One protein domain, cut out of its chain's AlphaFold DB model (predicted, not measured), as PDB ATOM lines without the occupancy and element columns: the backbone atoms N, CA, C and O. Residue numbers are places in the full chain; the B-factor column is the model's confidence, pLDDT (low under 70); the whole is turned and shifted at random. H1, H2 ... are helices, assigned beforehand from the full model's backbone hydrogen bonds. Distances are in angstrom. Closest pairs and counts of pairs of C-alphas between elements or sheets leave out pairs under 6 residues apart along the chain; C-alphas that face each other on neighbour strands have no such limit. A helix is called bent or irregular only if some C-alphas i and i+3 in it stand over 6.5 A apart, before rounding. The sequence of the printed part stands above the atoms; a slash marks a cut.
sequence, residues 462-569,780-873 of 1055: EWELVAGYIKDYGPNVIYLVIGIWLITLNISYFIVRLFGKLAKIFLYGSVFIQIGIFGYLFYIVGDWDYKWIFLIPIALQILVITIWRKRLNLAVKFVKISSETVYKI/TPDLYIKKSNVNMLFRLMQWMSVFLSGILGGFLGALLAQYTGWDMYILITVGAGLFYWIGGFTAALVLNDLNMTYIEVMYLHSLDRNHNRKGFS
ATOM      1  N   GLU A 462     -32.126 -19.016  52.990       71.25
ATOM      2  CA  GLU A 462     -31.406 -18.397  51.872       71.25
ATOM      3  C   GLU A 462     -31.586 -19.130  50.529       71.25
ATOM      4  O   GLU A 462     -31.650 -18.490  49.475       71.25
ATOM      5  N   TRP A 463     -31.687 -20.461  50.526       68.69
ATOM      6  CA  TRP A 463     -31.816 -21.233  49.285       68.69
ATOM      7  C   TRP A 463     -33.241 -21.277  48.748       68.69
ATOM      8  O   TRP A 463     -33.422 -21.279  47.528       68.69
ATOM      9  N   GLU A 464     -34.245 -21.247  49.625       72.69
ATOM     10  CA  GLU A 464     -35.639 -21.050  49.212       72.69
ATOM     11  C   GLU A 464     -35.810 -19.692  48.535       72.69
ATOM     12  O   GLU A 464     -36.441 -19.591  47.482       72.69
ATOM     13  N   LEU A 465     -35.157 -18.665  49.077       74.12
ATOM     14  CA  LEU A 465     -35.136 -17.328  48.501       74.12
ATOM     15  C   LEU A 465     -34.481 -17.329  47.109       74.12
ATOM     16  O   LEU A 465     -35.066 -16.808  46.158       74.12
ATOM     17  N   VAL A 466     -33.326 -17.984  46.928       66.94
ATOM     18  CA  VAL A 466     -32.689 -18.140  45.601       66.94
ATOM     19  C   VAL A 466     -33.575 -18.924  44.625       66.94
ATOM     20  O   VAL A 466     -33.704 -18.526  43.464       66.94
ATOM     21  N   ALA A 467     -34.207 -20.014  45.065       67.69
ATOM     22  CA  ALA A 467     -35.125 -20.794  44.237       67.69
ATOM     23  C   ALA A 467     -36.355 -19.969  43.820       67.69
ATOM     24  O   ALA A 467     -36.753 -20.019  42.652       67.69
ATOM     25  N   GLY A 468     -36.896 -19.153  44.731       77.06
ATOM     26  CA  GLY A 468     -37.947 -18.171  44.458       77.06
ATOM     27  C   GLY A 468     -37.526 -17.166  43.386       77.06
ATOM     28  O   GLY A 468     -38.210 -17.023  42.375       77.06
ATOM     29  N   TYR A 469     -36.333 -16.571  43.511       73.62
ATOM     30  CA  TYR A 469     -35.796 -15.663  42.489       73.62
ATOM     31  C   TYR A 469     -35.631 -16.335  41.120       73.62
ATOM     32  O   TYR A 469     -35.963 -15.743  40.090       73.62
ATOM     33  N   ILE A 470     -35.132 -17.572  41.068       66.56
ATOM     34  CA  ILE A 470     -34.994 -18.306  39.802       66.56
ATOM     35  C   ILE A 470     -36.370 -18.597  39.193       66.56
ATOM     36  O   ILE A 470     -36.530 -18.476  37.978       66.56
ATOM     37  N   LYS A 471     -37.366 -18.949  40.008       74.44
ATOM     38  CA  LYS A 471     -38.737 -19.203  39.550       74.44
ATOM     39  C   LYS A 471     -39.387 -17.937  38.986       74.44
ATOM     40  O   LYS A 471     -39.938 -17.985  37.886       74.44
ATOM     41  N   ASP A 472     -39.257 -16.814  39.684       81.44
ATOM     42  CA  ASP A 472     -39.937 -15.563  39.333       81.44
ATOM     43  C   ASP A 472     -39.257 -14.822  38.174       81.44
ATOM     44  O   ASP A 472     -39.924 -14.278  37.291       81.44
ATOM     45  N   TYR A 473     -37.919 -14.826  38.131       81.00
ATOM     46  CA  TYR A 473     -37.142 -14.054  37.155       81.00
ATOM     47  C   TYR A 473     -36.464 -14.908  36.082       81.00
ATOM     48  O   TYR A 473     -36.048 -14.373  35.050       81.00
ATOM     49  N   GLY A 474     -36.378 -16.229  36.259       72.12
ATOM     50  CA  GLY A 474     -35.753 -17.148  35.304       72.12
ATOM     51  C   GLY A 474     -36.270 -16.995  33.870       72.12
ATOM     52  O   GLY A 474     -35.448 -16.843  32.960       72.12
ATOM     53  N   PRO A 475     -37.596 -16.943  33.626       77.62
ATOM     54  CA  PRO A 475     -38.136 -16.701  32.288       77.62
ATOM     55  C   PRO A 475     -37.664 -15.374  31.675       77.62
ATOM     56  O   PRO A 475     -37.271 -15.344  30.507       77.62
ATOM     57  N   ASN A 476     -37.618 -14.292  32.460       80.38
ATOM     58  CA  ASN A 476     -37.162 -12.973  32.004       80.38
ATOM     59  C   ASN A 476     -35.678 -12.984  31.630       80.38
ATOM     60  O   ASN A 476     -35.300 -12.449  30.586       80.38
ATOM     61  N   VAL A 477     -34.845 -13.653  32.429       73.81
ATOM     62  CA  VAL A 477     -33.423 -13.850  32.118       73.81
ATOM     63  C   VAL A 477     -33.266 -14.649  30.824       73.81
ATOM     64  O   VAL A 477     -32.465 -14.275  29.969       73.81
ATOM     65  N   ILE A 478     -34.063 -15.703  30.620       75.31
ATOM     66  CA  ILE A 478     -34.046 -16.489  29.378       75.31
ATOM     67  C   ILE A 478     -34.426 -15.615  28.176       75.31
ATOM     68  O   ILE A 478     -33.714 -15.627  27.168       75.31
ATOM     69  N   TYR A 479     -35.500 -14.826  28.263       81.06
ATOM     70  CA  TYR A 479     -35.911 -13.932  27.176       81.06
ATOM     71  C   TYR A 479     -34.865 -12.859  26.876       81.06
ATOM     72  O   TYR A 479     -34.568 -12.610  25.704       81.06
ATOM     73  N   LEU A 480     -34.257 -12.276  27.910       83.38
ATOM     74  CA  LEU A 480     -33.164 -11.318  27.777       83.38
ATOM     75  C   LEU A 480     -31.964 -11.950  27.061       83.38
ATOM     76  O   LEU A 480     -31.472 -11.403  26.073       83.38
ATOM     77  N   VAL A 481     -31.530 -13.138  27.496       80.25
ATOM     78  CA  VAL A 481     -30.428 -13.886  26.871       80.25
ATOM     79  C   VAL A 481     -30.743 -14.204  25.409       80.25
ATOM     80  O   VAL A 481     -29.879 -14.016  24.552       80.25
ATOM     81  N   ILE A 482     -31.972 -14.621  25.086       82.94
ATOM     82  CA  ILE A 482     -32.405 -14.870  23.702       82.94
ATOM     83  C   ILE A 482     -32.374 -13.578  22.875       82.94
ATOM     84  O   ILE A 482     -31.870 -13.587  21.750       82.94
ATOM     85  N   GLY A 483     -32.872 -12.462  23.415       87.38
ATOM     86  CA  GLY A 483     -32.854 -11.158  22.746       87.38
ATOM     87  C   GLY A 483     -31.432 -10.699  22.424       87.38
ATOM     88  O   GLY A 483     -31.127 -10.331  21.287       87.38
ATOM     89  N   ILE A 484     -30.524 -10.817  23.391       89.69
ATOM     90  CA  ILE A 484     -29.109 -10.461  23.231       89.69
ATOM     91  C   ILE A 484     -28.412 -11.415  22.262       89.69
ATOM     92  O   ILE A 484     -27.641 -10.991  21.396       89.69
ATOM     93  N   TRP A 485     -28.731 -12.705  22.324       90.75
ATOM     94  CA  TRP A 485     -28.237 -13.693  21.373       90.75
ATOM     95  C   TRP A 485     -28.664 -13.367  19.932       90.75
ATOM     96  O   TRP A 485     -27.831 -13.389  19.024       90.75
ATOM     97  N   LEU A 486     -29.913 -12.950  19.703       89.44
ATOM     98  CA  LEU A 486     -30.396 -12.515  18.386       89.44
ATOM     99  C   LEU A 486     -29.687 -11.246  17.879       89.44
ATOM    100  O   LEU A 486     -29.370 -11.147  16.687       89.44
ATOM    101  N   ILE A 487     -29.411 -10.278  18.757       90.50
ATOM    102  CA  ILE A 487     -28.677  -9.052  18.403       90.50
ATOM    103  C   ILE A 487     -27.228  -9.390  18.025       90.50
ATOM    104  O   ILE A 487     -26.781  -9.063  16.921       90.50
ATOM    105  N   THR A 488     -26.512 -10.117  18.888       91.56
ATOM    106  CA  THR A 488     -25.117 -10.536  18.646       91.56
ATOM    107  C   THR A 488     -24.978 -11.435  17.413       91.56
ATOM    108  O   THR A 488     -23.960 -11.400  16.712       91.56
ATOM    109  N   LEU A 489     -26.029 -12.183  17.066       90.94
ATOM    110  CA  LEU A 489     -26.085 -12.980  15.845       90.94
ATOM    111  C   LEU A 489     -26.104 -12.110  14.588       90.94
ATOM    112  O   LEU A 489     -25.376 -12.383  13.629       90.94
ATOM    113  N   ASN A 490     -26.886 -11.033  14.587       89.81
ATOM    114  CA  ASN A 490     -26.908 -10.091  13.469       89.81
ATOM    115  C   ASN A 490     -25.572  -9.347  13.321       89.81
ATOM    116  O   ASN A 490     -25.110  -9.182  12.188       89.81
ATOM    117  N   ILE A 491     -24.927  -8.972  14.432       90.94
ATOM    118  CA  ILE A 491     -23.572  -8.391  14.434       90.94
ATOM    119  C   ILE A 491     -22.581  -9.369  13.798       90.94
ATOM    120  O   ILE A 491     -21.867  -9.012  12.860       90.94
ATOM    121  N   SER A 492     -22.610 -10.634  14.221       93.06
ATOM    122  CA  SER A 492     -21.741 -11.679  13.674       93.06
ATOM    123  C   SER A 492     -21.938 -11.857  12.162       93.06
ATOM    124  O   SER A 492     -20.964 -11.883  11.409       93.06
ATOM    125  N   TYR A 493     -23.184 -11.898  11.671       94.25
ATOM    126  CA  TYR A 493     -23.457 -11.972  10.228       94.25
ATOM    127  C   TYR A 493     -23.013 -10.726   9.457       94.25
ATOM    128  O   TYR A 493     -22.548 -10.837   8.316       94.25
ATOM    129  N   PHE A 494     -23.164  -9.539  10.047       92.81
ATOM    130  CA  PHE A 494     -22.680  -8.297   9.453       92.81
ATOM    131  C   PHE A 494     -21.159  -8.326   9.287       92.81
ATOM    132  O   PHE A 494     -20.657  -8.038   8.198       92.81
ATOM    133  N   ILE A 495     -20.440  -8.764  10.319       92.94
ATOM    134  CA  ILE A 495     -18.979  -8.886  10.304       92.94
ATOM    135  C   ILE A 495     -18.537  -9.919   9.275       92.94
ATOM    136  O   ILE A 495     -17.662  -9.618   8.467       92.94
ATOM    137  N   VAL A 496     -19.190 -11.082   9.197       93.25
ATOM    138  CA  VAL A 496     -18.919 -12.067   8.134       93.25
ATOM    139  C   VAL A 496     -19.061 -11.448   6.746       93.25
ATOM    140  O   VAL A 496     -18.181 -11.609   5.900       93.25
ATOM    141  N   ARG A 497     -20.125 -10.678   6.503       95.00
ATOM    142  CA  ARG A 497     -20.328 -10.001   5.215       95.00
ATOM    143  C   ARG A 497     -19.251  -8.954   4.929       95.00
ATOM    144  O   ARG A 497     -18.808  -8.848   3.783       95.00
ATOM    145  N   LEU A 498     -18.866  -8.164   5.929       91.75
ATOM    146  CA  LEU A 498     -17.828  -7.141   5.808       91.75
ATOM    147  C   LEU A 498     -16.478  -7.784   5.470       91.75
ATOM    148  O   LEU A 498     -15.843  -7.416   4.482       91.75
ATOM    149  N   PHE A 499     -16.088  -8.815   6.216       90.38
ATOM    150  CA  PHE A 499     -14.845  -9.545   5.997       90.38
ATOM    151  C   PHE A 499     -14.816 -10.311   4.681       90.38
ATOM    152  O   PHE A 499     -13.774 -10.347   4.035       90.38
ATOM    153  N   GLY A 500     -15.948 -10.832   4.206       90.38
ATOM    154  CA  GLY A 500     -16.036 -11.404   2.862       90.38
ATOM    155  C   GLY A 500     -15.634 -10.412   1.762       90.38
ATOM    156  O   GLY A 500     -15.040 -10.811   0.759       90.38
ATOM    157  N   LYS A 501     -15.897  -9.110   1.952       92.19
ATOM    158  CA  LYS A 501     -15.453  -8.044   1.033       92.19
ATOM    159  C   LYS A 501     -13.987  -7.661   1.244       92.19
ATOM    160  O   LYS A 501     -13.290  -7.391   0.270       92.19
ATOM    161  N   LEU A 502     -13.525  -7.662   2.493       90.62
ATOM    162  CA  LEU A 502     -12.162  -7.277   2.875       90.62
ATOM    163  C   LEU A 502     -11.157  -8.443   2.845       90.62
ATOM    164  O   LEU A 502      -9.976  -8.231   3.103       90.62
ATOM    165  N   ALA A 503     -11.580  -9.660   2.496       89.62
ATOM    166  CA  ALA A 503     -10.756 -10.870   2.555       89.62
ATOM    167  C   ALA A 503      -9.426 -10.731   1.803       89.62
ATOM    168  O   ALA A 503      -8.396 -11.199   2.281       89.62
ATOM    169  N   LYS A 504      -9.429 -10.042   0.651       91.50
ATOM    170  CA  LYS A 504      -8.206  -9.741  -0.108       91.50
ATOM    171  C   LYS A 504      -7.251  -8.860   0.702       91.50
ATOM    172  O   LYS A 504      -6.073  -9.180   0.788       91.50
ATOM    173  N   ILE A 505      -7.762  -7.786   1.306       89.69
ATOM    174  CA  ILE A 505      -6.962  -6.843   2.097       89.69
ATOM    175  C   ILE A 505      -6.357  -7.555   3.300       89.69
ATOM    176  O   ILE A 505      -5.169  -7.411   3.529       89.69
ATOM    177  N   PHE A 506      -7.111  -8.386   4.018       87.69
ATOM    178  CA  PHE A 506      -6.563  -9.089   5.178       87.69
ATOM    179  C   PHE A 506      -5.578 -10.207   4.811       87.69
ATOM    180  O   PHE A 506      -4.528 -10.332   5.440       87.69
ATOM    181  N   LEU A 507      -5.882 -11.025   3.796       85.50
ATOM    182  CA  LEU A 507      -5.007 -12.142   3.421       85.50
ATOM    183  C   LEU A 507      -3.677 -11.658   2.838       85.50
ATOM    184  O   LEU A 507      -2.647 -12.222   3.187       85.50
ATOM    185  N   TYR A 508      -3.676 -10.605   2.016       85.19
ATOM    186  CA  TYR A 508      -2.432  -9.996   1.532       85.19
ATOM    187  C   TYR A 508      -1.798  -9.072   2.577       85.19
ATOM    188  O   TYR A 508      -0.592  -9.120   2.795       85.19
ATOM    189  N   GLY A 509      -2.608  -8.262   3.258       83.75
ATOM    190  CA  GLY A 509      -2.168  -7.298   4.264       83.75
ATOM    191  C   GLY A 509      -1.490  -7.951   5.458       83.75
ATOM    192  O   GLY A 509      -0.487  -7.432   5.917       83.75
ATOM    193  N   SER A 510      -1.944  -9.124   5.910       79.94
ATOM    194  CA  SER A 510      -1.244  -9.874   6.966       79.94
ATOM    195  C   SER A 510       0.189 -10.240   6.574       79.94
ATOM    196  O   SER A 510       1.085 -10.144   7.409       79.94
ATOM    197  N   VAL A 511       0.429 -10.591   5.307       79.38
ATOM    198  CA  VAL A 511       1.783 -10.884   4.826       79.38
ATOM    199  C   VAL A 511       2.608  -9.602   4.701       79.38
ATOM    200  O   VAL A 511       3.760  -9.582   5.121       79.38
ATOM    201  N   PHE A 512       2.019  -8.510   4.206       83.62
ATOM    202  CA  PHE A 512       2.697  -7.208   4.161       83.62
ATOM    203  C   PHE A 512       3.039  -6.669   5.552       83.62
ATOM    204  O   PHE A 512       4.130  -6.143   5.735       83.62
ATOM    205  N   ILE A 513       2.159  -6.842   6.539       81.06
ATOM    206  CA  ILE A 513       2.416  -6.475   7.935       81.06
ATOM    207  C   ILE A 513       3.567  -7.312   8.491       81.06
ATOM    208  O   ILE A 513       4.451  -6.758   9.127       81.06
ATOM    209  N   GLN A 514       3.611  -8.621   8.225       79.19
ATOM    210  CA  GLN A 514       4.742  -9.459   8.642       79.19
ATOM    211  C   GLN A 514       6.056  -8.993   8.008       79.19
ATOM    212  O   GLN A 514       7.044  -8.845   8.719       79.19
ATOM    213  N   ILE A 515       6.061  -8.708   6.702       82.69
ATOM    214  CA  ILE A 515       7.229  -8.145   6.006       82.69
ATOM    215  C   ILE A 515       7.632  -6.804   6.630       82.69
ATOM    216  O   ILE A 515       8.811  -6.592   6.887       82.69
ATOM    217  N   GLY A 516       6.666  -5.928   6.917       81.69
ATOM    218  CA  GLY A 516       6.895  -4.636   7.559       81.69
ATOM    219  C   GLY A 516       7.471  -4.770   8.965       81.69
ATOM    220  O   GLY A 516       8.434  -4.087   9.279       81.69
ATOM    221  N   ILE A 517       6.954  -5.692   9.784       81.62
ATOM    222  CA  ILE A 517       7.469  -5.974  11.132       81.62
ATOM    223  C   ILE A 517       8.897  -6.513  11.055       81.62
ATOM    224  O   ILE A 517       9.762  -6.027  11.773       81.62
ATOM    225  N   PHE A 518       9.179  -7.482  10.181       83.12
ATOM    226  CA  PHE A 518      10.543  -7.997  10.031       83.12
ATOM    227  C   PHE A 518      11.497  -6.945   9.458       83.12
ATOM    228  O   PHE A 518      12.644  -6.881   9.889       83.12
ATOM    229  N   GLY A 519      11.033  -6.096   8.538       84.88
ATOM    230  CA  GLY A 519      11.813  -4.977   7.999       84.88
ATOM    231  C   GLY A 519      12.086  -3.899   9.049       84.88
ATOM    232  O   GLY A 519      13.190  -3.371   9.125       84.88
ATOM    233  N   TYR A 520      11.109  -3.624   9.910       82.25
ATOM    234  CA  TYR A 520      11.250  -2.725  11.049       82.25
ATOM    235  C   TYR A 520      12.226  -3.280  12.092       82.25
ATOM    236  O   TYR A 520      13.124  -2.565  12.520       82.25
ATOM    237  N   LEU A 521      12.112  -4.566  12.449       79.81
ATOM    238  CA  LEU A 521      13.061  -5.241  13.344       79.81
ATOM    239  C   LEU A 521      14.478  -5.253  12.759       79.81
ATOM    240  O   LEU A 521      15.440  -5.016  13.483       79.81
ATOM    241  N   PHE A 522      14.605  -5.464  11.448       82.19
ATOM    242  CA  PHE A 522      15.877  -5.348  10.738       82.19
ATOM    243  C   PHE A 522      16.482  -3.937  10.852       82.19
ATOM    244  O   PHE A 522      17.693  -3.809  11.015       82.19
ATOM    245  N   TYR A 523      15.650  -2.893  10.785       80.19
ATOM    246  CA  TYR A 523      16.086  -1.498  10.860       80.19
ATOM    247  C   TYR A 523      16.440  -1.046  12.287       80.19
ATOM    248  O   TYR A 523      17.468  -0.404  12.480       80.19
ATOM    249  N   ILE A 524      15.619  -1.390  13.287       77.69
ATOM    250  CA  ILE A 524      15.738  -0.850  14.654       77.69
ATOM    251  C   ILE A 524      16.715  -1.596  15.547       77.69
ATOM    252  O   ILE A 524      17.282  -0.985  16.450       77.69
ATOM    253  N   VAL A 525      16.933  -2.895  15.340       75.75
ATOM    254  CA  VAL A 525      17.858  -3.666  16.184       75.75
ATOM    255  C   VAL A 525      19.295  -3.347  15.749       75.75
ATOM    256  O   VAL A 525      19.958  -4.142  15.089       75.75
ATOM    257  N   GLY A 526      19.726  -2.118  16.047       50.59
ATOM    258  CA  GLY A 526      20.812  -1.356  15.428       50.59
ATOM    259  C   GLY A 526      22.227  -1.906  15.590       50.59
ATOM    260  O   GLY A 526      23.057  -1.582  14.748       50.59
ATOM    261  N   ASP A 527      22.477  -2.824  16.523       66.88
ATOM    262  CA  ASP A 527      23.849  -3.244  16.869       66.88
ATOM    263  C   ASP A 527      24.105  -4.758  16.802       66.88
ATOM    264  O   ASP A 527      25.148  -5.234  17.234       66.88
ATOM    265  N   TRP A 528      23.173  -5.560  16.277       65.06
ATOM    266  CA  TRP A 528      23.363  -7.016  16.241       65.06
ATOM    267  C   TRP A 528      24.052  -7.459  14.941       65.06
ATOM    268  O   TRP A 528      23.490  -7.294  13.856       65.06
ATOM    269  N   ASP A 529      25.205  -8.128  15.045       75.75
ATOM    270  CA  ASP A 529      25.963  -8.718  13.917       75.75
ATOM    271  C   ASP A 529      25.133  -9.690  13.043       75.75
ATOM    272  O   ASP A 529      25.492 -10.025  11.913       75.75
ATOM    273  N   TYR A 530      23.965 -10.119  13.530       70.69
ATOM    274  CA  TYR A 530      23.081 -11.092  12.887       70.69
ATOM    275  C   TYR A 530      21.833 -10.497  12.206       70.69
ATOM    276  O   TYR A 530      20.913 -11.247  11.878       70.69
ATOM    277  N   LYS A 531      21.766  -9.181  11.945       73.00
ATOM    278  CA  LYS A 531      20.607  -8.525  11.282       73.00
ATOM    279  C   LYS A 531      20.127  -9.233  10.013       73.00
ATOM    280  O   LYS A 531      18.926  -9.332   9.769       73.00
ATOM    281  N   TRP A 532      21.050  -9.769   9.215       80.44
ATOM    282  CA  TRP A 532      20.738 -10.483   7.975       80.44
ATOM    283  C   TRP A 532      19.793 -11.683   8.181       80.44
ATOM    284  O   TRP A 532      19.065 -12.038   7.253       80.44
ATOM    285  N   ILE A 533      19.714 -12.259   9.391       79.94
ATOM    286  CA  ILE A 533      18.765 -13.335   9.718       79.94
ATOM    287  C   ILE A 533      17.316 -12.889   9.496       79.94
ATOM    288  O   ILE A 533      16.508 -13.707   9.068       79.94
ATOM    289  N   PHE A 534      16.974 -11.609   9.695       80.38
ATOM    290  CA  PHE A 534      15.623 -11.089   9.434       80.38
ATOM    291  C   PHE A 534      15.309 -10.911   7.938       80.38
ATOM    292  O   PHE A 534      14.135 -10.879   7.564       80.38
ATOM    293  N   LEU A 535      16.316 -10.893   7.058       80.25
ATOM    294  CA  LEU A 535      16.097 -10.913   5.606       80.25
ATOM    295  C   LEU A 535      15.611 -12.284   5.123       80.25
ATOM    296  O   LEU A 535      14.851 -12.345   4.159       80.25
ATOM    297  N   ILE A 536      15.973 -13.376   5.811       80.81
ATOM    298  CA  ILE A 536      15.512 -14.735   5.484       80.81
ATOM    299  C   ILE A 536      13.977 -14.846   5.539       80.81
ATOM    300  O   ILE A 536      13.386 -15.236   4.528       80.81
ATOM    301  N   PRO A 537      13.281 -14.504   6.647       78.69
ATOM    302  CA  PRO A 537      11.826 -14.567   6.691       78.69
ATOM    303  C   PRO A 537      11.176 -13.568   5.728       78.69
ATOM    304  O   PRO A 537      10.154 -13.912   5.143       78.69
ATOM    305  N   ILE A 538      11.760 -12.387   5.485       80.75
ATOM    306  CA  ILE A 538      11.246 -11.442   4.474       80.75
ATOM    307  C   ILE A 538      11.299 -12.069   3.075       80.75
ATOM    308  O   ILE A 538      10.278 -12.123   2.385       80.75
ATOM    309  N   ALA A 539      12.457 -12.593   2.671       82.25
ATOM    310  CA  ALA A 539      12.646 -13.247   1.380       82.25
ATOM    311  C   ALA A 539      11.721 -14.463   1.230       82.25
ATOM    312  O   ALA A 539      11.084 -14.630   0.189       82.25
ATOM    313  N   LEU A 540      11.569 -15.267   2.288       80.44
ATOM    314  CA  LEU A 540      10.658 -16.410   2.312       80.44
ATOM    315  C   LEU A 540       9.197 -15.974   2.133       80.44
ATOM    316  O   LEU A 540       8.471 -16.596   1.364       80.44
ATOM    317  N   GLN A 541       8.758 -14.892   2.780       82.38
ATOM    318  CA  GLN A 541       7.394 -14.366   2.640       82.38
ATOM    319  C   GLN A 541       7.132 -13.794   1.241       82.38
ATOM    320  O   GLN A 541       6.078 -14.054   0.659       82.38
ATOM    321  N   ILE A 542       8.099 -13.079   0.659       82.88
ATOM    322  CA  ILE A 542       8.024 -12.591  -0.729       82.88
ATOM    323  C   ILE A 542       7.935 -13.772  -1.702       82.88
ATOM    324  O   ILE A 542       7.095 -13.778  -2.609       82.88
ATOM    325  N   LEU A 543       8.749 -14.807  -1.492       83.38
ATOM    326  CA  LEU A 543       8.741 -16.025  -2.297       83.38
ATOM    327  C   LEU A 543       7.409 -16.775  -2.154       83.38
ATOM    328  O   LEU A 543       6.822 -17.170  -3.160       83.38
ATOM    329  N   VAL A 544       6.866 -16.887  -0.940       76.38
ATOM    330  CA  VAL A 544       5.535 -17.458  -0.688       76.38
ATOM    331  C   VAL A 544       4.451 -16.660  -1.411       76.38
ATOM    332  O   VAL A 544       3.641 -17.264  -2.111       76.38
ATOM    333  N   ILE A 545       4.439 -15.324  -1.333       82.88
ATOM    334  CA  ILE A 545       3.475 -14.499  -2.088       82.88
ATOM    335  C   ILE A 545       3.600 -14.767  -3.584       82.88
ATOM    336  O   ILE A 545       2.584 -14.912  -4.261       82.88
ATOM    337  N   THR A 546       4.823 -14.847  -4.101       85.38
ATOM    338  CA  THR A 546       5.081 -14.974  -5.538       85.38
ATOM    339  C   THR A 546       4.655 -16.346  -6.059       85.38
ATOM    340  O   THR A 546       3.851 -16.432  -6.991       85.38
ATOM    341  N   ILE A 547       5.107 -17.426  -5.416       86.88
ATOM    342  CA  ILE A 547       4.797 -18.806  -5.819       86.88
ATOM    343  C   ILE A 547       3.328 -19.131  -5.529       86.88
ATOM    344  O   ILE A 547       2.642 -19.751  -6.346       86.88
ATOM    345  N   TRP A 548       2.800 -18.707  -4.377       87.00
ATOM    346  CA  TRP A 548       1.445 -19.058  -3.945       87.00
ATOM    347  C   TRP A 548       0.395 -18.018  -4.308       87.00
ATOM    348  O   TRP A 548      -0.768 -18.209  -3.959       87.00
ATOM    349  N   ARG A 549       0.721 -16.980  -5.089       89.00
ATOM    350  CA  ARG A 549      -0.234 -15.946  -5.535       89.00
ATOM    351  C   ARG A 549      -1.544 -16.536  -6.055       89.00
ATOM    352  O   ARG A 549      -2.631 -16.105  -5.674       89.00
ATOM    353  N   LYS A 550      -1.454 -17.561  -6.915       87.81
ATOM    354  CA  LYS A 550      -2.628 -18.251  -7.481       87.81
ATOM    355  C   LYS A 550      -3.462 -18.943  -6.397       87.81
ATOM    356  O   LYS A 550      -4.687 -18.876  -6.434       87.81
ATOM    357  N   ARG A 551      -2.806 -19.580  -5.424       89.31
ATOM    358  CA  ARG A 551      -3.446 -20.303  -4.314       89.31
ATOM    359  C   ARG A 551      -4.054 -19.348  -3.285       89.31
ATOM    360  O   ARG A 551      -5.183 -19.565  -2.864       89.31
ATOM    361  N   LEU A 552      -3.376 -18.246  -2.965       87.50
ATOM    362  CA  LEU A 552      -3.900 -17.170  -2.118       87.50
ATOM    363  C   LEU A 552      -5.126 -16.508  -2.750       87.50
ATOM    364  O   LEU A 552      -6.136 -16.333  -2.079       87.50
ATOM    365  N   ASN A 553      -5.094 -16.214  -4.052       90.62
ATOM    366  CA  ASN A 553      -6.270 -15.706  -4.766       90.62
ATOM    367  C   ASN A 553      -7.444 -16.688  -4.728       90.62
ATOM    368  O   ASN A 553      -8.590 -16.271  -4.570       90.62
ATOM    369  N   LEU A 554      -7.168 -17.987  -4.853       91.06
ATOM    370  CA  LEU A 554      -8.189 -19.019  -4.719       91.06
ATOM    371  C   LEU A 554      -8.762 -19.051  -3.291       91.06
ATOM    372  O   LEU A 554      -9.979 -19.054  -3.131       91.06
ATOM    373  N   ALA A 555      -7.914 -18.964  -2.264       92.62
ATOM    374  CA  ALA A 555      -8.344 -18.870  -0.869       92.62
ATOM    375  C   ALA A 555      -9.187 -17.610  -0.601       92.62
ATOM    376  O   ALA A 555     -10.224 -17.703   0.050       92.62
ATOM    377  N   VAL A 556      -8.818 -16.450  -1.162       93.25
ATOM    378  CA  VAL A 556      -9.627 -15.215  -1.111       93.25
ATOM    379  C   VAL A 556     -11.012 -15.454  -1.720       93.25
ATOM    380  O   VAL A 556     -12.017 -15.055  -1.130       93.25
ATOM    381  N   LYS A 557     -11.086 -16.122  -2.881       93.56
ATOM    382  CA  LYS A 557     -12.366 -16.476  -3.516       93.56
ATOM    383  C   LYS A 557     -13.184 -17.409  -2.624       93.56
ATOM    384  O   LYS A 557     -14.367 -17.148  -2.432       93.56
ATOM    385  N   PHE A 558     -12.568 -18.432  -2.030       94.81
ATOM    386  CA  PHE A 558     -13.245 -19.330  -1.094       94.81
ATOM    387  C   PHE A 558     -13.776 -18.582   0.127       94.81
ATOM    388  O   PHE A 558     -14.961 -18.689   0.412       94.81
ATOM    389  N   VAL A 559     -12.971 -17.738   0.786       95.44
ATOM    390  CA  VAL A 559     -13.436 -16.909   1.914       95.44
ATOM    391  C   VAL A 559     -14.620 -16.037   1.505       95.44
ATOM    392  O   VAL A 559     -15.599 -15.953   2.248       95.44
ATOM    393  N   LYS A 560     -14.570 -15.413   0.322       94.69
ATOM    394  CA  LYS A 560     -15.659 -14.571  -0.188       94.69
ATOM    395  C   LYS A 560     -16.939 -15.375  -0.418       94.69
ATOM    396  O   LYS A 560     -17.986 -14.975   0.085       94.69
ATOM    397  N   ILE A 561     -16.850 -16.508  -1.121       94.19
ATOM    398  CA  ILE A 561     -17.996 -17.387  -1.399       94.19
ATOM    399  C   ILE A 561     -18.577 -17.909  -0.085       94.19
ATOM    400  O   ILE A 561     -19.786 -17.832   0.124       94.19
ATOM    401  N   SER A 562     -17.736 -18.382   0.836       95.81
ATOM    402  CA  SER A 562     -18.184 -18.907   2.127       95.81
ATOM    403  C   SER A 562     -18.840 -17.838   2.991       95.81
ATOM    404  O   SER A 562     -19.898 -18.086   3.562       95.81
ATOM    405  N   SER A 563     -18.281 -16.628   3.030       95.88
ATOM    406  CA  SER A 563     -18.874 -15.498   3.758       95.88
ATOM    407  C   SER A 563     -20.224 -15.095   3.171       95.88
ATOM    408  O   SER A 563     -21.183 -14.853   3.901       95.88
ATOM    409  N   GLU A 564     -20.327 -15.050   1.841       94.31
ATOM    410  CA  GLU A 564     -21.579 -14.751   1.145       94.31
ATOM    411  C   GLU A 564     -22.632 -15.839   1.378       94.31
ATOM    412  O   GLU A 564     -23.800 -15.529   1.613       94.31
ATOM    413  N   THR A 565     -22.208 -17.100   1.380       94.25
ATOM    414  CA  THR A 565     -23.052 -18.270   1.637       94.25
ATOM    415  C   THR A 565     -23.597 -18.236   3.058       94.25
ATOM    416  O   THR A 565     -24.809 -18.275   3.235       94.25
ATOM    417  N   VAL A 566     -22.748 -18.054   4.071       95.69
ATOM    418  CA  VAL A 566     -23.184 -17.953   5.474       95.69
ATOM    419  C   VAL A 566     -24.116 -16.759   5.691       95.69
ATOM    420  O   VAL A 566     -25.131 -16.877   6.372       95.69
ATOM    421  N   TYR A 567     -23.829 -15.616   5.060       94.75
ATOM    422  CA  TYR A 567     -24.680 -14.430   5.165       94.75
ATOM    423  C   TYR A 567     -26.058 -14.614   4.503       94.75
ATOM    424  O   TYR A 567     -27.065 -14.145   5.046       94.75
ATOM    425  N   LYS A 568     -26.123 -15.253   3.324       93.50
ATOM    426  CA  LYS A 568     -27.387 -15.451   2.591       93.50
ATOM    427  C   LYS A 568     -28.185 -16.647   3.104       93.50
ATOM    428  O   LYS A 568     -29.411 -16.574   3.128       93.50
ATOM    429  N   ILE A 569     -27.525 -17.712   3.546       93.44
ATOM    430  CA  ILE A 569     -28.158 -18.902   4.121       93.44
ATOM    431  C   ILE A 569     -28.117 -18.819   5.648       93.44
ATOM    432  O   ILE A 569     -27.519 -19.651   6.326       93.44
ATOM    433  N   THR A 780      -2.340 -30.247   0.099       87.06
ATOM    434  CA  THR A 780      -1.498 -29.818   1.228       87.06
ATOM    435  C   THR A 780      -1.232 -28.301   1.245       87.06
ATOM    436  O   THR A 780      -1.430 -27.697   2.299       87.06
ATOM    437  N   PRO A 781      -0.902 -27.629   0.117       85.19
ATOM    438  CA  PRO A 781      -0.706 -26.174   0.120       85.19
ATOM    439  C   PRO A 781      -1.985 -25.386   0.443       85.19
ATOM    440  O   PRO A 781      -1.942 -24.410   1.188       85.19
ATOM    441  N   ASP A 782      -3.141 -25.823  -0.072       87.94
ATOM    442  CA  ASP A 782      -4.427 -25.159   0.179       87.94
ATOM    443  C   ASP A 782      -4.844 -25.325   1.656       87.94
ATOM    444  O   ASP A 782      -5.327 -24.382   2.288       87.94
ATOM    445  N   LEU A 783      -4.595 -26.508   2.233       86.62
ATOM    446  CA  LEU A 783      -4.799 -26.794   3.657       86.62
ATOM    447  C   LEU A 783      -3.851 -25.984   4.547       86.62
ATOM    448  O   LEU A 783      -4.270 -25.492   5.596       86.62
ATOM    449  N   TYR A 784      -2.600 -25.800   4.122       84.56
ATOM    450  CA  TYR A 784      -1.642 -24.957   4.829       84.56
ATOM    451  C   TYR A 784      -2.084 -23.491   4.835       84.56
ATOM    452  O   TYR A 784      -2.137 -22.889   5.908       84.56
ATOM    453  N   ILE A 785      -2.476 -22.928   3.682       85.00
ATOM    454  CA  ILE A 785      -3.008 -21.553   3.576       85.00
ATOM    455  C   ILE A 785      -4.257 -21.394   4.442       85.00
ATOM    456  O   ILE A 785      -4.428 -20.379   5.123       85.00
ATOM    457  N   LYS A 786      -5.125 -22.412   4.460       89.88
ATOM    458  CA  LYS A 786      -6.278 -22.415   5.353       89.88
ATOM    459  C   LYS A 786      -5.837 -22.308   6.818       89.88
ATOM    460  O   LYS A 786      -6.354 -21.475   7.558       89.88
ATOM    461  N   LYS A 787      -4.896 -23.152   7.241       85.19
ATOM    462  CA  LYS A 787      -4.471 -23.248   8.642       85.19
ATOM    463  C   LYS A 787      -3.723 -22.005   9.131       85.19
ATOM    464  O   LYS A 787      -3.934 -21.585  10.266       85.19
ATOM    465  N   SER A 788      -2.868 -21.434   8.292       79.25
ATOM    466  CA  SER A 788      -2.039 -20.271   8.624       79.25
ATOM    467  C   SER A 788      -2.828 -18.966   8.501       79.25
ATOM    468  O   SER A 788      -3.110 -18.319   9.509       79.25
ATOM    469  N   ASN A 789      -3.250 -18.604   7.288       86.31
ATOM    470  CA  ASN A 789      -3.826 -17.289   7.003       86.31
ATOM    471  C   ASN A 789      -5.351 -17.250   7.211       86.31
ATOM    472  O   ASN A 789      -5.859 -16.339   7.865       86.31
ATOM    473  N   VAL A 790      -6.106 -18.231   6.698       89.38
ATOM    474  CA  VAL A 790      -7.586 -18.180   6.754       89.38
ATOM    475  C   VAL A 790      -8.110 -18.371   8.180       89.38
ATOM    476  O   VAL A 790      -8.981 -17.626   8.613       89.38
ATOM    477  N   ASN A 791      -7.554 -19.302   8.959       89.06
ATOM    478  CA  ASN A 791      -7.937 -19.472  10.364       89.06
ATOM    479  C   ASN A 791      -7.554 -18.257  11.224       89.06
ATOM    480  O   ASN A 791      -8.227 -17.971  12.213       89.06
ATOM    481  N   MET A 792      -6.470 -17.547  10.891       85.25
ATOM    482  CA  MET A 792      -6.129 -16.282  11.551       85.25
ATOM    483  C   MET A 792      -7.169 -15.207  11.225       85.25
ATOM    484  O   MET A 792      -7.672 -14.563  12.142       85.25
ATOM    485  N   LEU A 793      -7.564 -15.087   9.954       88.00
ATOM    486  CA  LEU A 793      -8.647 -14.199   9.527       88.00
ATOM    487  C   LEU A 793      -9.954 -14.508  10.265       88.00
ATOM    488  O   LEU A 793     -10.606 -13.613  10.787       88.00
ATOM    489  N   PHE A 794     -10.312 -15.786  10.358       92.38
ATOM    490  CA  PHE A 794     -11.503 -16.253  11.060       92.38
ATOM    491  C   PHE A 794     -11.453 -15.949  12.566       92.38
ATOM    492  O   PHE A 794     -12.437 -15.479  13.134       92.38
ATOM    493  N   ARG A 795     -10.298 -16.120  13.215       90.19
ATOM    494  CA  ARG A 795     -10.114 -15.711  14.617       90.19
ATOM    495  C   ARG A 795     -10.240 -14.200  14.802       90.19
ATOM    496  O   ARG A 795     -10.880 -13.776  15.757       90.19
ATOM    497  N   LEU A 796      -9.690 -13.402  13.888       86.25
ATOM    498  CA  LEU A 796      -9.841 -11.945  13.905       86.25
ATOM    499  C   LEU A 796     -11.314 -11.534  13.756       86.25
ATOM    500  O   LEU A 796     -11.792 -10.680  14.496       86.25
ATOM    501  N   MET A 797     -12.054 -12.188  12.855       90.12
ATOM    502  CA  MET A 797     -13.498 -11.985  12.690       90.12
ATOM    503  C   MET A 797     -14.275 -12.285  13.969       90.12
ATOM    504  O   MET A 797     -15.167 -11.523  14.338       90.12
ATOM    505  N   GLN A 798     -13.943 -13.388  14.644       91.06
ATOM    506  CA  GLN A 798     -14.551 -13.735  15.922       91.06
ATOM    507  C   GLN A 798     -14.258 -12.659  16.963       91.06
ATOM    508  O   GLN A 798     -15.205 -12.117  17.516       91.06
ATOM    509  N   TRP A 799     -12.989 -12.299  17.169       91.88
ATOM    510  CA  TRP A 799     -12.591 -11.249  18.111       91.88
ATOM    511  C   TRP A 799     -13.320  -9.934  17.865       91.88
ATOM    512  O   TRP A 799     -13.890  -9.376  18.795       91.88
ATOM    513  N   MET A 800     -13.382  -9.478  16.614       85.06
ATOM    514  CA  MET A 800     -14.130  -8.272  16.270       85.06
ATOM    515  C   MET A 800     -15.625  -8.395  16.565       85.06
ATOM    516  O   MET A 800     -16.237  -7.417  16.981       85.06
ATOM    517  N   SER A 801     -16.220  -9.571  16.362       89.56
ATOM    518  CA  SER A 801     -17.632  -9.799  16.682       89.56
ATOM    519  C   SER A 801     -17.914  -9.758  18.173       89.56
ATOM    520  O   SER A 801     -18.871  -9.110  18.600       89.56
ATOM    521  N   VAL A 802     -17.050 -10.386  18.969       91.19
ATOM    522  CA  VAL A 802     -17.132 -10.335  20.429       91.19
ATOM    523  C   VAL A 802     -16.934  -8.905  20.930       91.19
ATOM    524  O   VAL A 802     -17.741  -8.415  21.713       91.19
ATOM    525  N   PHE A 803     -15.917  -8.210  20.421       90.44
ATOM    526  CA  PHE A 803     -15.602  -6.836  20.799       90.44
ATOM    527  C   PHE A 803     -16.744  -5.865  20.470       90.44
ATOM    528  O   PHE A 803     -17.213  -5.149  21.350       90.44
ATOM    529  N   LEU A 804     -17.262  -5.891  19.236       89.06
ATOM    530  CA  LEU A 804     -18.393  -5.044  18.836       89.06
ATOM    531  C   LEU A 804     -19.683  -5.381  19.599       89.06
ATOM    532  O   LEU A 804     -20.467  -4.479  19.885       89.06
ATOM    533  N   SER A 805     -19.895  -6.653  19.958       90.69
ATOM    534  CA  SER A 805     -20.996  -7.036  20.851       90.69
ATOM    535  C   SER A 805     -20.818  -6.415  22.235       90.69
ATOM    536  O   SER A 805     -21.760  -5.814  22.738       90.69
ATOM    537  N   GLY A 806     -19.619  -6.498  22.819       90.00
ATOM    538  CA  GLY A 806     -19.310  -5.905  24.122       90.00
ATOM    539  C   GLY A 806     -19.506  -4.387  24.148       90.00
ATOM    540  O   GLY A 806     -20.149  -3.888  25.064       90.00
ATOM    541  N   ILE A 807     -19.059  -3.665  23.110       89.88
ATOM    542  CA  ILE A 807     -19.312  -2.215  22.973       89.88
ATOM    543  C   ILE A 807     -20.814  -1.920  22.966       89.88
ATOM    544  O   ILE A 807     -21.271  -1.031  23.681       89.88
ATOM    545  N   LEU A 808     -21.593  -2.667  22.177       90.81
ATOM    546  CA  LEU A 808     -23.041  -2.469  22.121       90.81
ATOM    547  C   LEU A 808     -23.708  -2.775  23.469       90.81
ATOM    548  O   LEU A 808     -24.610  -2.052  23.877       90.81
ATOM    549  N   GLY A 809     -23.258  -3.823  24.160       92.19
ATOM    550  CA  GLY A 809     -23.737  -4.168  25.494       92.19
ATOM    551  C   GLY A 809     -23.437  -3.091  26.527       92.19
ATOM    552  O   GLY A 809     -24.321  -2.742  27.300       92.19
ATOM    553  N   GLY A 810     -22.230  -2.518  26.499       91.38
ATOM    554  CA  GLY A 810     -21.864  -1.390  27.355       91.38
ATOM    555  C   GLY A 810     -22.729  -0.163  27.077       91.38
ATOM    556  O   GLY A 810     -23.262   0.433  28.005       91.38
ATOM    557  N   PHE A 811     -22.965   0.157  25.800       91.88
ATOM    558  CA  PHE A 811     -23.859   1.248  25.403       91.88
ATOM    559  C   PHE A 811     -25.303   1.037  25.892       91.88
ATOM    560  O   PHE A 811     -25.903   1.952  26.449       91.88
ATOM    561  N   LEU A 812     -25.857  -0.170  25.732       90.12
ATOM    562  CA  LEU A 812     -27.195  -0.505  26.235       90.12
ATOM    563  C   LEU A 812     -27.258  -0.489  27.767       90.12
ATOM    564  O   LEU A 812     -28.256  -0.041  28.319       90.12
ATOM    565  N   GLY A 813     -26.196  -0.929  28.443       91.25
ATOM    566  CA  GLY A 813     -26.052  -0.819  29.893       91.25
ATOM    567  C   GLY A 813     -26.077   0.633  30.369       91.25
ATOM    568  O   GLY A 813     -26.794   0.955  31.310       91.25
ATOM    569  N   ALA A 814     -25.384   1.529  29.662       89.94
ATOM    570  CA  ALA A 814     -25.403   2.966  29.934       89.94
ATOM    571  C   ALA A 814     -26.813   3.566  29.773       89.94
ATOM    572  O   ALA A 814     -27.261   4.331  30.625       89.94
ATOM    573  N   LEU A 815     -27.531   3.188  28.708       89.19
ATOM    574  CA  LEU A 815     -28.913   3.627  28.489       89.19
ATOM    575  C   LEU A 815     -29.865   3.109  29.572       89.19
ATOM    576  O   LEU A 815     -30.739   3.846  30.020       89.19
ATOM    577  N   LEU A 816     -29.693   1.855  30.002       87.75
ATOM    578  CA  LEU A 816     -30.474   1.288  31.100       87.75
ATOM    579  C   LEU A 816     -30.198   2.025  32.407       87.75
ATOM    580  O   LEU A 816     -31.152   2.367  33.091       87.75
ATOM    581  N   ALA A 817     -28.939   2.343  32.712       90.50
ATOM    582  CA  ALA A 817     -28.589   3.119  33.898       90.50
ATOM    583  C   ALA A 817     -29.236   4.498  33.902       90.50
ATOM    584  O   ALA A 817     -29.809   4.915  34.906       90.50
ATOM    585  N   GLN A 818     -29.214   5.174  32.754       91.94
ATOM    586  CA  GLN A 818     -29.870   6.465  32.600       91.94
ATOM    587  C   GLN A 818     -31.390   6.369  32.804       91.94
ATOM    588  O   GLN A 818     -31.995   7.305  33.321       91.94
ATOM    589  N   TYR A 819     -32.008   5.257  32.401       92.56
ATOM    590  CA  TYR A 819     -33.448   5.045  32.538       92.56
ATOM    591  C   TYR A 819     -33.866   4.621  33.953       92.56
ATOM    592  O   TYR A 819     -34.879   5.098  34.456       92.56
ATOM    593  N   THR A 820     -33.112   3.730  34.601       90.69
ATOM    594  CA  THR A 820     -33.468   3.170  35.916       90.69
ATOM    595  C   THR A 820     -32.904   3.965  37.092       90.69
ATOM    596  O   THR A 820     -33.291   3.710  38.229       90.69
ATOM    597  N   GLY A 821     -31.969   4.888  36.848       92.75
ATOM    598  CA  GLY A 821     -31.235   5.609  37.892       92.75
ATOM    599  C   GLY A 821     -30.212   4.748  38.641       92.75
ATOM    600  O   GLY A 821     -29.711   5.159  39.683       92.75
ATOM    601  N   TRP A 822     -29.920   3.541  38.147       93.06
ATOM    602  CA  TRP A 822     -28.912   2.657  38.737       93.06
ATOM    603  C   TRP A 822     -27.497   3.132  38.400       93.06
ATOM    604  O   TRP A 822     -27.295   3.894  37.455       93.06
ATOM    605  N   ASP A 823     -26.507   2.636  39.146       94.12
ATOM    606  CA  ASP A 823     -25.105   2.968  38.908       94.12
ATOM    607  C   ASP A 823     -24.691   2.656  37.456       94.12
ATOM    608  O   ASP A 823     -24.782   1.521  36.966       94.12
ATOM    609  N   MET A 824     -24.235   3.704  36.768       89.25
ATOM    610  CA  MET A 824     -23.875   3.662  35.357       89.25
ATOM    611  C   MET A 824     -22.705   2.720  35.082       89.25
ATOM    612  O   MET A 824     -22.741   1.982  34.097       89.25
ATOM    613  N   TYR A 825     -21.698   2.681  35.953       86.31
ATOM    614  CA  TYR A 825     -20.526   1.825  35.777       86.31
ATOM    615  C   TYR A 825     -20.882   0.354  35.958       86.31
ATOM    616  O   TYR A 825     -20.425  -0.487  35.174       86.31
ATOM    617  N   ILE A 826     -21.738   0.038  36.936       86.12
ATOM    618  CA  ILE A 826     -22.214  -1.332  37.161       86.12
ATOM    619  C   ILE A 826     -22.976  -1.824  35.931       86.12
ATOM    620  O   ILE A 826     -22.639  -2.874  35.382       86.12
ATOM    621  N   LEU A 827     -23.959  -1.066  35.441       88.25
ATOM    622  CA  LEU A 827     -24.769  -1.508  34.304       88.25
ATOM    623  C   LEU A 827     -24.007  -1.514  32.977       88.25
ATOM    624  O   LEU A 827     -24.233  -2.420  32.174       88.25
ATOM    625  N   ILE A 828     -23.070  -0.587  32.745       87.75
ATOM    626  CA  ILE A 828     -22.148  -0.665  31.599       87.75
ATOM    627  C   ILE A 828     -21.331  -1.955  31.676       87.75
ATOM    628  O   ILE A 828     -21.238  -2.677  30.683       87.75
ATOM    629  N   THR A 829     -20.765  -2.274  32.840       83.25
ATOM    630  CA  THR A 829     -19.910  -3.456  33.021       83.25
ATOM    631  C   THR A 829     -20.707  -4.749  32.860       83.25
ATOM    632  O   THR A 829     -20.281  -5.647  32.132       83.25
ATOM    633  N   VAL A 830     -21.892  -4.833  33.472       86.00
ATOM    634  CA  VAL A 830     -22.803  -5.982  33.348       86.00
ATOM    635  C   VAL A 830     -23.286  -6.129  31.906       86.00
ATOM    636  O   VAL A 830     -23.211  -7.221  31.341       86.00
ATOM    637  N   GLY A 831     -23.718  -5.036  31.273       91.12
ATOM    638  CA  GLY A 831     -24.163  -5.021  29.880       91.12
ATOM    639  C   GLY A 831     -23.057  -5.449  28.915       91.12
ATOM    640  O   GLY A 831     -23.266  -6.336  28.083       91.12
ATOM    641  N   ALA A 832     -21.857  -4.881  29.052       90.62
ATOM    642  CA  ALA A 832     -20.693  -5.233  28.242       90.62
ATOM    643  C   ALA A 832     -20.269  -6.686  28.469       90.62
ATOM    644  O   ALA A 832     -20.079  -7.417  27.499       90.62
ATOM    645  N   GLY A 833     -20.172  -7.131  29.725       87.06
ATOM    646  CA  GLY A 833     -19.790  -8.497  30.087       87.06
ATOM    647  C   GLY A 833     -20.765  -9.542  29.546       87.06
ATOM    648  O   GLY A 833     -20.346 -10.538  28.951       87.06
ATOM    649  N   LEU A 834     -22.069  -9.290  29.662       87.19
ATOM    650  CA  LEU A 834     -23.104 -10.212  29.205       87.19
ATOM    651  C   LEU A 834     -23.163 -10.294  27.671       87.19
ATOM    652  O   LEU A 834     -23.208 -11.394  27.114       87.19
ATOM    653  N   PHE A 835     -23.065  -9.166  26.959       93.44
ATOM    654  CA  PHE A 835     -22.946  -9.178  25.495       93.44
ATOM    655  C   PHE A 835     -21.614  -9.747  25.005       93.44
ATOM    656  O   PHE A 835     -21.580 -10.365  23.944       93.44
ATOM    657  N   TYR A 836     -20.520  -9.553  25.739       89.81
ATOM    658  CA  TYR A 836     -19.226 -10.152  25.421       89.81
ATOM    659  C   TYR A 836     -19.304 -11.677  25.539       89.81
ATOM    660  O   TYR A 836     -18.872 -12.396  24.638       89.81
ATOM    661  N   TRP A 837     -19.926 -12.192  26.603       88.50
ATOM    662  CA  TRP A 837     -20.121 -13.627  26.804       88.50
ATOM    663  C   TRP A 837     -21.024 -14.245  25.728       88.50
ATOM    664  O   TRP A 837     -20.611 -15.179  25.027       88.50
ATOM    665  N   ILE A 838     -22.220 -13.684  25.528       86.62
ATOM    666  CA  ILE A 838     -23.173 -14.172  24.520       86.62
ATOM    667  C   ILE A 838     -22.605 -13.975  23.110       86.62
ATOM    668  O   ILE A 838     -22.657 -14.886  22.286       86.62
ATOM    669  N   GLY A 839     -21.985 -12.827  22.833       86.19
ATOM    670  CA  GLY A 839     -21.307 -12.531  21.573       86.19
ATOM    671  C   GLY A 839     -20.158 -13.494  21.285       86.19
ATOM    672  O   GLY A 839     -20.012 -13.937  20.148       86.19
ATOM    673  N   GLY A 840     -19.403 -13.902  22.308       84.31
ATOM    674  CA  GLY A 840     -18.396 -14.965  22.248       84.31
ATOM    675  C   GLY A 840     -18.957 -16.283  21.739       84.31
ATOM    676  O   GLY A 840     -18.427 -16.868  20.786       84.31
ATOM    677  N   PHE A 841     -20.062 -16.723  22.339       84.12
ATOM    678  CA  PHE A 841     -20.764 -17.933  21.932       84.12
ATOM    679  C   PHE A 841     -21.299 -17.818  20.499       84.12
ATOM    680  O   PHE A 841     -21.015 -18.672  19.654       84.12
ATOM    681  N   THR A 842     -22.003 -16.732  20.184       86.69
ATOM    682  CA  THR A 842     -22.619 -16.515  18.872       86.69
ATOM    683  C   THR A 842     -21.589 -16.403  17.751       86.69
ATOM    684  O   THR A 842     -21.739 -17.033  16.699       86.69
ATOM    685  N   ALA A 843     -20.501 -15.666  17.979       89.25
ATOM    686  CA  ALA A 843     -19.406 -15.538  17.027       89.25
ATOM    687  C   ALA A 843     -18.743 -16.894  16.760       89.25
ATOM    688  O   ALA A 843     -18.450 -17.211  15.609       89.25
ATOM    689  N   ALA A 844     -18.568 -17.734  17.788       87.44
ATOM    690  CA  ALA A 844     -18.052 -19.088  17.615       87.44
ATOM    691  C   ALA A 844     -18.994 -19.972  16.776       87.44
ATOM    692  O   ALA A 844     -18.518 -20.751  15.946       87.44
ATOM    693  N   LEU A 845     -20.319 -19.853  16.943       87.88
ATOM    694  CA  LEU A 845     -21.287 -20.589  16.118       87.88
ATOM    695  C   LEU A 845     -21.177 -20.191  14.643       87.88
ATOM    696  O   LEU A 845     -20.976 -21.056  13.789       87.88
ATOM    697  N   VAL A 846     -21.227 -18.888  14.360       91.19
ATOM    698  CA  VAL A 846     -21.138 -18.346  12.996       91.19
ATOM    699  C   VAL A 846     -19.782 -18.662  12.358       91.19
ATOM    700  O   VAL A 846     -19.709 -18.968  11.166       91.19
ATOM    701  N   LEU A 847     -18.697 -18.650  13.137       91.31
ATOM    702  CA  LEU A 847     -17.373 -18.999  12.633       91.31
ATOM    703  C   LEU A 847     -17.247 -20.481  12.286       91.31
ATOM    704  O   LEU A 847     -16.596 -20.830  11.301       91.31
ATOM    705  N   ASN A 848     -17.884 -21.359  13.063       90.69
ATOM    706  CA  ASN A 848     -17.950 -22.779  12.734       90.69
ATOM    707  C   ASN A 848     -18.680 -23.002  11.403       90.69
ATOM    708  O   ASN A 848     -18.200 -23.785  10.581       90.69
ATOM    709  N   ASP A 849     -19.774 -22.274  11.151       93.75
ATOM    710  CA  ASP A 849     -20.469 -22.297   9.857       93.75
ATOM    711  C   ASP A 849     -19.586 -21.790   8.721       93.75
ATOM    712  O   ASP A 849     -19.535 -22.406   7.655       93.75
ATOM    713  N   LEU A 850     -18.836 -20.712   8.951       94.88
ATOM    714  CA  LEU A 850     -17.908 -20.162   7.967       94.88
ATOM    715  C   LEU A 850     -16.774 -21.136   7.637       94.88
ATOM    716  O   LEU A 850     -16.471 -21.355   6.464       94.88
ATOM    717  N   ASN A 851     -16.187 -21.764   8.655       93.88
ATOM    718  CA  ASN A 851     -15.130 -22.753   8.494       93.88
ATOM    719  C   ASN A 851     -15.629 -24.002   7.759       93.88
ATOM    720  O   ASN A 851     -14.971 -24.455   6.824       93.88
ATOM    721  N   MET A 852     -16.799 -24.526   8.128       94.69
ATOM    722  CA  MET A 852     -17.423 -25.657   7.438       94.69
ATOM    723  C   MET A 852     -17.715 -25.312   5.975       94.69
ATOM    724  O   MET A 852     -17.310 -26.046   5.076       94.69
ATOM    725  N   THR A 853     -18.314 -24.148   5.722       95.38
ATOM    726  CA  THR A 853     -18.625 -23.683   4.365       95.38
ATOM    727  C   THR A 853     -17.357 -23.510   3.526       95.38
ATOM    728  O   THR A 853     -17.360 -23.808   2.337       95.38
ATOM    729  N   TYR A 854     -16.251 -23.053   4.119       95.69
ATOM    730  CA  TYR A 854     -14.955 -22.958   3.437       95.69
ATOM    731  C   TYR A 854     -14.418 -24.330   3.023       95.69
ATOM    732  O   TYR A 854     -13.949 -24.492   1.896       95.69
ATOM    733  N   ILE A 855     -14.493 -25.323   3.917       93.31
ATOM    734  CA  ILE A 855     -14.095 -26.707   3.609       93.31
ATOM    735  C   ILE A 855     -14.923 -27.247   2.456       93.31
ATOM    736  O   ILE A 855     -14.362 -27.795   1.511       93.31
ATOM    737  N   GLU A 856     -16.236 -27.061   2.538       95.00
ATOM    738  CA  GLU A 856     -17.185 -27.579   1.565       95.00
ATOM    739  C   GLU A 856     -16.962 -26.954   0.184       95.00
ATOM    740  O   GLU A 856     -16.787 -27.665  -0.798       95.00
ATOM    741  N   VAL A 857     -16.829 -25.627   0.103       94.81
ATOM    742  CA  VAL A 857     -16.516 -24.928  -1.155       94.81
ATOM    743  C   VAL A 857     -15.177 -25.396  -1.735       94.81
ATOM    744  O   VAL A 857     -15.072 -25.635  -2.938       94.81
ATOM    745  N   MET A 858     -14.151 -25.573  -0.897       94.56
ATOM    746  CA  MET A 858     -12.851 -26.076  -1.345       94.56
ATOM    747  C   MET A 858     -12.928 -27.528  -1.841       94.56
ATOM    748  O   MET A 858     -12.250 -27.883  -2.814       94.56
ATOM    749  N   TYR A 859     -13.738 -28.362  -1.187       93.81
ATOM    750  CA  TYR A 859     -13.990 -29.742  -1.586       93.81
ATOM    751  C   TYR A 859     -14.707 -29.794  -2.938       93.81
ATOM    752  O   TYR A 859     -14.187 -30.410  -3.869       93.81
ATOM    753  N   LEU A 860     -15.818 -29.069  -3.084       92.31
ATOM    754  CA  LEU A 860     -16.605 -28.988  -4.317       92.31
ATOM    755  C   LEU A 860     -15.777 -28.471  -5.489       92.31
ATOM    756  O   LEU A 860     -15.740 -29.106  -6.537       92.31
ATOM    757  N   HIS A 861     -15.018 -27.391  -5.290       91.81
ATOM    758  CA  HIS A 861     -14.126 -26.869  -6.323       91.81
ATOM    759  C   HIS A 861     -13.036 -27.878  -6.722       91.81
ATOM    760  O   HIS A 861     -12.665 -27.994  -7.889       91.81
ATOM    761  N   SER A 862     -12.498 -28.630  -5.757       91.06
ATOM    762  CA  SER A 862     -11.505 -29.670  -6.045       91.06
ATOM    763  C   SER A 862     -12.111 -30.844  -6.805       91.06
ATOM    764  O   SER A 862     -11.430 -31.441  -7.639       91.06
ATOM    765  N   LEU A 863     -13.368 -31.162  -6.523       88.44
ATOM    766  CA  LEU A 863     -14.104 -32.218  -7.188       88.44
ATOM    767  C   LEU A 863     -14.468 -31.815  -8.621       88.44
ATOM    768  O   LEU A 863     -14.205 -32.600  -9.528       88.44
ATOM    769  N   ASP A 864     -14.947 -30.588  -8.835       86.38
ATOM    770  CA  ASP A 864     -15.229 -30.029 -10.167       86.38
ATOM    771  C   ASP A 864     -13.980 -30.065 -11.052       86.38
ATOM    772  O   ASP A 864     -14.016 -30.563 -12.175       86.38
ATOM    773  N   ARG A 865     -12.836 -29.646 -10.501       85.50
ATOM    774  CA  ARG A 865     -11.555 -29.670 -11.213       85.50
ATOM    775  C   ARG A 865     -11.063 -31.084 -11.529       85.50
ATOM    776  O   ARG A 865     -10.453 -31.289 -12.566       85.50
ATOM    777  N   ASN A 866     -11.270 -32.051 -10.635       85.94
ATOM    778  CA  ASN A 866     -10.839 -33.431 -10.884       85.94
ATOM    779  C   ASN A 866     -11.673 -34.125 -11.973       85.94
ATOM    780  O   ASN A 866     -11.185 -35.089 -12.551       85.94
ATOM    781  N   HIS A 867     -12.890 -33.647 -12.241       82.25
ATOM    782  CA  HIS A 867     -13.786 -34.193 -13.266       82.25
ATOM    783  C   HIS A 867     -13.960 -33.243 -14.464       82.25
ATOM    784  O   HIS A 867     -14.921 -33.390 -15.210       82.25
ATOM    785  N   ASN A 868     -13.071 -32.250 -14.627       81.50
ATOM    786  CA  ASN A 868     -13.092 -31.266 -15.721       81.50
ATOM    787  C   ASN A 868     -14.453 -30.574 -15.937       81.50
ATOM    788  O   ASN A 868     -14.856 -30.289 -17.061       81.50
ATOM    789  N   ARG A 869     -15.174 -30.283 -14.851       72.06
ATOM    790  CA  ARG A 869     -16.517 -29.696 -14.902       72.06
ATOM    791  C   ARG A 869     -16.466 -28.169 -14.843       72.06
ATOM    792  O   ARG A 869     -16.188 -27.601 -13.787       72.06
ATOM    793  N   LYS A 870     -16.780 -27.505 -15.963       72.81
ATOM    794  CA  LYS A 870     -16.905 -26.036 -16.083       72.81
ATOM    795  C   LYS A 870     -18.380 -25.605 -16.066       72.81
ATOM    796  O   LYS A 870     -19.227 -26.330 -16.565       72.81
ATOM    797  N   GLY A 871     -18.697 -24.466 -15.441       69.75
ATOM    798  CA  GLY A 871     -20.063 -23.903 -15.389       69.75
ATOM    799  C   GLY A 871     -21.013 -24.457 -14.314       69.75
ATOM    800  O   GLY A 871     -22.116 -23.955 -14.132       69.75
ATOM    801  N   PHE A 872     -20.589 -25.445 -13.522       69.44
ATOM    802  CA  PHE A 872     -21.462 -26.133 -12.551       69.44
ATOM    803  C   PHE A 872     -21.619 -25.424 -11.200       69.44
ATOM    804  O   PHE A 872     -22.142 -26.005 -10.246       69.44
ATOM    805  N   SER A 873     -21.108 -24.207 -11.055       78.50
ATOM    806  CA  SER A 873     -21.165 -23.454  -9.803       78.50
ATOM    807  C   SER A 873     -21.769 -22.087 -10.052       78.50
ATOM    808  O   SER A 873     -21.333 -21.384 -10.959       78.50
TER     809      SER A 873
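This is residues 462 to 569 and 780 to 873 of the 1055 residues of an uncharacterized protein of Candidatus Lokiarchaeota archaeon (UniProt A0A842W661). The longest helix, H1, bends into an L: H1a crosses the hairpin of H3 and H4; H1b and H2a make another. H2b crosses H1a and H4. The printed part has 202 residues with four named helices, H1 to H4, no named strand: all helix, loose, radius of gyration of the C-alphas 23.0 A, spans 66, 58 and 30 A.

H1, residues 462 to 524, and H2, 531 to 568, each assigned as one helix by hydrogen bonds, are bent: C-alphas 501 and 504 are 7.5 A apart, 547 and 550 7.6 A. H3, residues 780 to 820, and H4, 824 to 866, form a hairpin, closest C-alphas Gly 810 and Ala 832, 4.1 A. H2b and H4 have every O i to N i+4 pair within hydrogen-bond range.

H1 begins at C-alpha 462 (-31.406, -18.397, 51.872); H4, 60.7 A long, ends at C-alpha 866 (-10.839, -33.431, -10.884).

Residues 570 to 779 are cut out, a gap of 29.0 A. pLDDT is under 70 at 9 residues.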